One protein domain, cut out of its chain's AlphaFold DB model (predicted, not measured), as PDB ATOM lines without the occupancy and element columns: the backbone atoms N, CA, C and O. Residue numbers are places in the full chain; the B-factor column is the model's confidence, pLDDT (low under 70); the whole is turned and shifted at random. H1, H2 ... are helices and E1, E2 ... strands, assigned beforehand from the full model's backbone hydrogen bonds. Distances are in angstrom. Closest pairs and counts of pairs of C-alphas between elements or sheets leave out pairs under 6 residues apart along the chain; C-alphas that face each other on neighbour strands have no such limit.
ATOM      1  N   SER A  21     -22.860 -19.510  -2.291       53.50
ATOM      2  CA  SER A  21     -23.662 -20.066  -1.184       53.50
ATOM      3  C   SER A  21     -25.008 -20.671  -1.625       53.50
ATOM      4  O   SER A  21     -25.573 -21.515  -0.939       53.50
ATOM      5  N   SER A  22     -25.527 -20.294  -2.798       62.31
ATOM      6  CA  SER A  22     -26.849 -20.737  -3.276       62.31
ATOM      7  C   SER A  22     -26.837 -22.099  -3.985       62.31
ATOM      8  O   SER A  22     -27.873 -22.551  -4.473       62.31
ATOM      9  N   LYS A  23     -25.675 -22.754  -4.102       68.69
ATOM     10  CA  LYS A  23     -25.549 -24.072  -4.741       68.69
ATOM     11  C   LYS A  23     -25.653 -25.168  -3.683       68.69
ATOM     12  O   LYS A  23     -24.716 -25.413  -2.928       68.69
ATOM     13  N   GLN A  24     -26.801 -25.842  -3.643       75.12
ATOM     14  CA  GLN A  24     -27.051 -26.921  -2.690       75.12
ATOM     15  C   GLN A  24     -26.090 -28.099  -2.916       75.12
ATOM     16  O   GLN A  24     -25.994 -28.637  -4.025       75.12
ATOM     17  N   THR A  25     -25.407 -28.517  -1.851       82.31
ATOM     18  CA  THR A  25     -24.463 -29.643  -1.861       82.31
ATOM     19  C   THR A  25     -25.060 -30.823  -1.105       82.31
ATOM     20  O   THR A  25     -25.561 -30.669   0.005       82.31
ATOM     21  N   LEU A  26     -24.995 -32.005  -1.710       82.69
ATOM     22  CA  LEU A  26     -25.351 -33.270  -1.085       82.69
ATOM     23  C   LEU A  26     -24.104 -33.899  -0.466       82.69
ATOM     24  O   LEU A  26     -23.055 -33.977  -1.111       82.69
ATOM     25  N   ILE A  27     -24.240 -34.375   0.769       88.12
ATOM     26  CA  ILE A  27     -23.188 -35.076   1.505       88.12
ATOM     27  C   ILE A  27     -23.667 -36.503   1.755       88.12
ATOM     28  O   ILE A  27     -24.684 -36.722   2.410       88.12
ATOM     29  N   PHE A  28     -22.926 -37.474   1.234       87.56
ATOM     30  CA  PHE A  28     -23.155 -38.895   1.453       87.56
ATOM     31  C   PHE A  28     -22.105 -39.414   2.433       87.56
ATOM     32  O   PHE A  28     -20.917 -39.411   2.119       87.56
ATOM     33  N   VAL A  29     -22.544 -39.869   3.608       88.75
ATOM     34  CA  VAL A  29     -21.670 -40.447   4.639       88.75
ATOM     35  C   VAL A  29     -21.941 -41.947   4.726       88.75
ATOM     36  O   VAL A  29     -23.036 -42.359   5.110       88.75
ATOM     37  N   LYS A  30     -20.959 -42.782   4.362       86.12
ATOM     38  CA  LYS A  30     -21.049 -44.247   4.469       86.12
ATOM     39  C   LYS A  30     -19.830 -44.804   5.196       86.12
ATOM     40  O   LYS A  30     -18.781 -45.001   4.591       86.12
ATOM     41  N   LYS A  31     -20.004 -45.145   6.479       85.81
ATOM     42  CA  LYS A  31     -18.944 -45.631   7.383       85.81
ATOM     43  C   LYS A  31     -17.702 -44.725   7.343       85.81
ATOM     44  O   LYS A  31     -17.683 -43.727   8.047       85.81
ATOM     45  N   ASN A  32     -16.720 -45.074   6.507       85.38
ATOM     46  CA  ASN A  32     -15.420 -44.414   6.378       85.38
ATOM     47  C   ASN A  32     -15.228 -43.669   5.040       85.38
ATOM     48  O   ASN A  32     -14.126 -43.215   4.758       85.38
ATOM     49  N   ASP A  33     -16.267 -43.582   4.201       84.81
ATOM     50  CA  ASP A  33     -16.248 -42.854   2.927       84.81
ATOM     51  C   ASP A  33     -17.241 -41.682   2.996       84.81
ATOM     52  O   ASP A  33     -18.418 -41.863   3.338       84.81
ATOM     53  N   ILE A  34     -16.751 -40.479   2.697       88.12
ATOM     54  CA  ILE A  34     -17.536 -39.246   2.628       88.12
ATOM     55  C   ILE A  34     -17.436 -38.735   1.199       88.12
ATOM     56  O   ILE A  34     -16.360 -38.365   0.732       88.12
ATOM     57  N   ARG A  35     -18.576 -38.675   0.510       88.56
ATOM     58  CA  ARG A  35     -18.660 -38.139  -0.851       88.56
ATOM     59  C   ARG A  35     -19.551 -36.921  -0.863       88.56
ATOM     60  O   ARG A  35     -20.694 -36.974  -0.414       88.56
ATOM     61  N   THR A  36     -19.042 -35.837  -1.421       88.25
ATOM     62  CA  THR A  36     -19.808 -34.618  -1.640       88.25
ATOM     63  C   THR A  36     -20.002 -34.410  -3.131       88.25
ATOM     64  O   THR A  36     -19.102 -34.639  -3.938       88.25
ATOM     65  N   ARG A  37     -21.209 -34.009  -3.520       87.62
ATOM     66  CA  ARG A  37     -21.486 -33.551  -4.883       87.62
ATOM     67  C   ARG A  37     -22.563 -32.488  -4.866       87.62
ATOM     68  O   ARG A  37     -23.372 -32.432  -3.945       87.62
ATOM     69  N   LEU A  38     -22.612 -31.677  -5.911       84.00
ATOM     70  CA  LEU A  38     -23.725 -30.759  -6.094       84.00
ATOM     71  C   LEU A  38     -25.012 -31.540  -6.398       84.00
ATOM     72  O   LEU A  38     -24.982 -32.608  -7.026       84.00
ATOM     73  N   LEU A  39     -26.136 -31.001  -5.929       84.25
ATOM     74  CA  LEU A  39     -27.462 -31.518  -6.249       84.25
ATOM     75  C   LEU A  39     -27.653 -31.519  -7.789       84.25
ATOM     76  O   LEU A  39     -27.087 -30.710  -8.519       84.25
ATOM     77  N   GLY A  40     -28.356 -32.501  -8.342       85.38
ATOM     78  CA  GLY A  40     -28.665 -32.510  -9.775       85.38
ATOM     79  C   GLY A  40     -29.881 -31.636 -10.083       85.38
ATOM     80  O   GLY A  40     -30.808 -31.582  -9.282       85.38
ATOM     81  N   ALA A  41     -29.965 -31.042 -11.279       85.81
ATOM     82  CA  ALA A  41     -31.176 -30.324 -11.708       85.81
ATOM     83  C   ALA A  41     -32.429 -31.231 -11.684       85.81
ATOM     84  O   ALA A  41     -33.498 -30.829 -11.239       85.81
ATOM     85  N   ARG A  42     -32.280 -32.501 -12.083       86.94
ATOM     86  CA  ARG A  42     -33.340 -33.522 -11.980       86.94
ATOM     87  C   ARG A  42     -33.716 -33.867 -10.541       86.94
ATOM     88  O   ARG A  42     -34.869 -34.173 -10.267       86.94
ATOM     89  N   GLU A  43     -32.758 -33.834  -9.629       85.94
ATOM     90  CA  GLU A  43     -33.002 -34.130  -8.216       85.94
ATOM     91  C   GLU A  43     -33.730 -32.970  -7.547       85.94
ATOM     92  O   GLU A  43     -34.684 -33.201  -6.811       85.94
ATOM     93  N   ALA A  44     -33.352 -31.735  -7.887       85.88
ATOM     94  CA  ALA A  44     -34.094 -30.542  -7.504       85.88
ATOM     95  C   ALA A  44     -35.537 -30.587  -8.033       85.88
ATOM     96  O   ALA A  44     -36.468 -30.357  -7.270       85.88
ATOM     97  N   ALA A  45     -35.750 -30.989  -9.292       87.38
ATOM     98  CA  ALA A  45     -37.098 -31.139  -9.844       87.38
ATOM     99  C   ALA A  45     -37.955 -32.137  -9.046       87.38
ATOM    100  O   ALA A  45     -39.098 -31.841  -8.698       87.38
ATOM    101  N   ARG A  46     -37.387 -33.298  -8.700       87.25
ATOM    102  CA  ARG A  46     -38.069 -34.310  -7.879       87.25
ATOM    103  C   ARG A  46     -38.357 -33.814  -6.468       87.25
ATOM    104  O   ARG A  46     -39.427 -34.101  -5.943       87.25
ATOM    105  N   LEU A  47     -37.449 -33.037  -5.881       86.88
ATOM    106  CA  LEU A  47     -37.655 -32.405  -4.577       86.88
ATOM    107  C   LEU A  47     -38.840 -31.426  -4.603       86.88
ATOM    108  O   LEU A  47     -39.601 -31.360  -3.643       86.88
ATOM    109  N   MET A  48     -39.052 -30.743  -5.730       87.44
ATOM    110  CA  MET A  48     -40.221 -29.883  -5.956       87.44
ATOM    111  C   MET A  48     -41.503 -30.659  -6.316       87.44
ATOM    112  O   MET A  48     -42.562 -30.050  -6.473       87.44
ATOM    113  N   GLY A  49     -41.433 -31.989  -6.438       87.12
ATOM    114  CA  GLY A  49     -42.557 -32.858  -6.796       87.12
ATOM    115  C   GLY A  49     -42.906 -32.858  -8.287       87.12
ATOM    116  O   GLY A  49     -44.030 -33.200  -8.649       87.12
ATOM    117  N   LEU A  50     -41.975 -32.453  -9.157       88.12
ATOM    118  CA  LEU A  50     -42.187 -32.452 -10.603       88.12
ATOM    119  C   LEU A  50     -42.025 -33.864 -11.194       88.12
ATOM    120  O   LEU A  50     -41.151 -34.617 -10.754       88.12
ATOM    121  N   PRO A  51     -42.816 -34.220 -12.225       86.25
ATOM    122  CA  PRO A  51     -42.668 -35.490 -12.924       86.25
ATOM    123  C   PRO A  51     -41.375 -35.529 -13.749       86.25
ATOM    124  O   PRO A  51     -40.903 -34.508 -14.255       86.25
ATOM    125  N   ASP A  52     -40.842 -36.728 -13.981       85.25
ATOM    126  CA  ASP A  52     -39.618 -36.929 -14.776       85.25
ATOM    127  C   ASP A  52     -39.778 -36.505 -16.252       85.25
ATOM    128  O   ASP A  52     -38.796 -36.260 -16.953       85.25
ATOM    129  N   THR A  53     -41.012 -36.353 -16.735       88.19
ATOM    130  CA  THR A  53     -41.326 -35.829 -18.073       88.19
ATOM    131  C   THR A  53     -41.248 -34.304 -18.165       88.19
ATOM    132  O   THR A  53     -41.296 -33.758 -19.268       88.19
ATOM    133  N   TYR A  54     -41.105 -33.596 -17.039       85.50
ATOM    134  CA  TYR A  54     -41.009 -32.142 -17.032       85.50
ATOM    135  C   TYR A  54     -39.739 -31.677 -17.757       85.50
ATOM    136  O   TYR A  54     -38.647 -32.212 -17.533       85.50
ATOM    137  N   LYS A  55     -39.889 -30.682 -18.638       84.94
ATOM    138  CA  LYS A  55     -38.784 -30.107 -19.413       84.94
ATOM    139  C   LYS A  55     -37.991 -29.159 -18.521       84.94
ATOM    140  O   LYS A  55     -38.515 -28.150 -18.059       84.94
ATOM    141  N   ILE A  56     -36.731 -29.500 -18.285       86.19
ATOM    142  CA  ILE A  56     -35.802 -28.710 -17.474       86.19
ATOM    143  C   ILE A  56     -34.829 -28.005 -18.430       86.19
ATOM    144  O   ILE A  56     -34.403 -28.641 -19.399       86.19
ATOM    145  N   PRO A  57     -34.477 -26.727 -18.198       84.12
ATOM    146  CA  PRO A  57     -33.457 -26.038 -18.985       84.12
ATOM    147  C   PRO A  57     -32.133 -26.811 -19.009       84.12
ATOM    148  O   PRO A  57     -31.715 -27.376 -18.003       84.12
ATOM    149  N   GLU A  58     -31.427 -26.798 -20.139       78.75
ATOM    150  CA  GLU A  58     -30.129 -27.486 -20.259       78.75
ATOM    151  C   GLU A  58     -29.046 -26.841 -19.384       78.75
ATOM    152  O   GLU A  58     -28.130 -27.504 -18.893       78.75
ATOM    153  N   LYS A  59     -29.161 -25.530 -19.152       82.69
ATOM    154  CA  LYS A  59     -28.241 -24.785 -18.302       82.69
ATOM    155  C   LYS A  59     -28.507 -25.106 -16.838       82.69
ATOM    156  O   LYS A  59     -29.589 -24.866 -16.298       82.69
ATOM    157  N   TYR A  60     -27.456 -25.588 -16.184       77.00
ATOM    158  CA  TYR A  60     -27.482 -25.950 -14.771       77.00
ATOM    159  C   TYR A  60     -27.918 -24.770 -13.895       77.00
ATOM    160  O   TYR A  60     -28.833 -24.897 -13.092       77.00
ATOM    161  N   THR A  61     -27.329 -23.596 -14.104       78.62
ATOM    162  CA  THR A  61     -27.663 -22.380 -13.358       78.62
ATOM    163  C   THR A  61     -29.141 -22.003 -13.496       78.62
ATOM    164  O   THR A  61     -29.811 -21.799 -12.487       78.62
ATOM    165  N   ASP A  62     -29.675 -21.994 -14.719       79.69
ATOM    166  CA  ASP A  62     -31.066 -21.606 -15.000       79.69
ATOM    167  C   ASP A  62     -32.068 -22.584 -14.377       79.69
ATOM    168  O   ASP A  62     -33.123 -22.182 -13.892       79.69
ATOM    169  N   SER A  63     -31.709 -23.867 -14.314       82.56
ATOM    170  CA  SER A  63     -32.506 -24.877 -13.615       82.56
ATOM    171  C   SER A  63     -32.619 -24.578 -12.118       82.56
ATOM    172  O   SER A  63     -33.691 -24.711 -11.538       82.56
ATOM    173  N   TYR A  64     -31.534 -24.135 -11.483       79.75
ATOM    174  CA  TYR A  64     -31.549 -23.759 -10.067       79.75
ATOM    175  C   TYR A  64     -32.342 -22.487  -9.805       79.75
ATOM    176  O   TYR A  64     -33.042 -22.415  -8.800       79.75
ATOM    177  N   TYR A  65     -32.274 -21.513 -10.713       77.38
ATOM    178  CA  TYR A  65     -33.163 -20.353 -10.671       77.38
ATOM    179  C   TYR A  65     -34.632 -20.785 -10.738       77.38
ATOM    180  O   TYR A  65     -35.436 -20.352  -9.916       77.38
ATOM    181  N   LEU A  66     -34.966 -21.690 -11.663       81.62
ATOM    182  CA  LEU A  66     -36.325 -22.197 -11.841       81.62
ATOM    183  C   LEU A  66     -36.858 -22.909 -10.590       81.62
ATOM    184  O   LEU A  66     -37.995 -22.672 -10.194       81.62
ATOM    185  N   PHE A  67     -36.059 -23.772  -9.960       82.81
ATOM    186  CA  PHE A  67     -36.497 -24.499  -8.762       82.81
ATOM    187  C   PHE A  67     -36.413 -23.664  -7.481       82.81
ATOM    188  O   PHE A  67     -37.167 -23.930  -6.553       82.81
ATOM    189  N   GLY A  68     -35.531 -22.664  -7.425       77.75
ATOM    190  CA  GLY A  68     -35.406 -21.757  -6.283       77.75
ATOM    191  C   GLY A  68     -36.534 -20.727  -6.184       77.75
ATOM    192  O   GLY A  68     -36.904 -20.347  -5.076       77.75
ATOM    193  N   ASP A  69     -37.086 -20.291  -7.320       78.69
ATOM    194  CA  ASP A  69     -38.243 -19.379  -7.383       78.69
ATOM    195  C   ASP A  69     -39.581 -20.126  -7.557       78.69
ATOM    196  O   ASP A  69     -40.658 -19.584  -7.315       78.69
ATOM    197  N   GLY A  70     -39.522 -21.394  -7.973       78.25
ATOM    198  CA  GLY A  70     -40.690 -22.240  -8.183       78.25
ATOM    199  C   GLY A  70     -41.403 -22.632  -6.885       78.25
ATOM    200  O   GLY A  70     -40.800 -22.780  -5.824       78.25
TER     201      GLY A  70
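AT A GLANCE: This is residues 21 to 70 of the 127 residues of the protein "DNA (cytosine-5-)-methyltransferase" of Cytophagaceae bacterium (UniProt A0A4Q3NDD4). A two-stranded hairpin, E1 and E2, reaches away from two short helices, H1 and H2, packed side by side; its tip, residues 29 to 34, sticks out. A long loop, residues 48 to 59, joins the helices. The printed part has 50 residues, ordered E1, E2, H1, H2, the sheet antiparallel and the class mixed. It is loose, with a radius of gyration of the C-alphas of 12.5 A, and spans 37 by 24 by 17 A.

IN THESE COORDINATES: E1, residues 25 to 30, begins at C-alpha 25 (-24.463, -29.643, -1.861) and is 16.3 A long. E2, residues 33 to 38, measures 16.8 A. H1, residues 41 to 47, measures 9.9 A. H2, residues 60 to 69, measures 14.6 A and ends at C-alpha 69 (-38.243, -19.379, -7.383).

HOW THE PARTS SIT: In the hairpin of E1 and E2, N 28 and O 35 are 2.8 A apart, within hydrogen-bond range. H1 and H2 touch, closest at the C-alphas of Ala 41 and Ser 63, 5.9 A. They run the same way at a shallow tilt of 24 degrees. E1 and H1 are apart, and H2 is apart from both strands. In H1 and H2 every O i to N i+4 pair is within hydrogen-bond range.

THE WHOLE: The C-alphas farthest apart, of Asn 32 and Lys 55, are 37.6 A apart. The printed part has no cut. The link H1 to H2 is long. Residues 21 to 23 have pLDDT under 70.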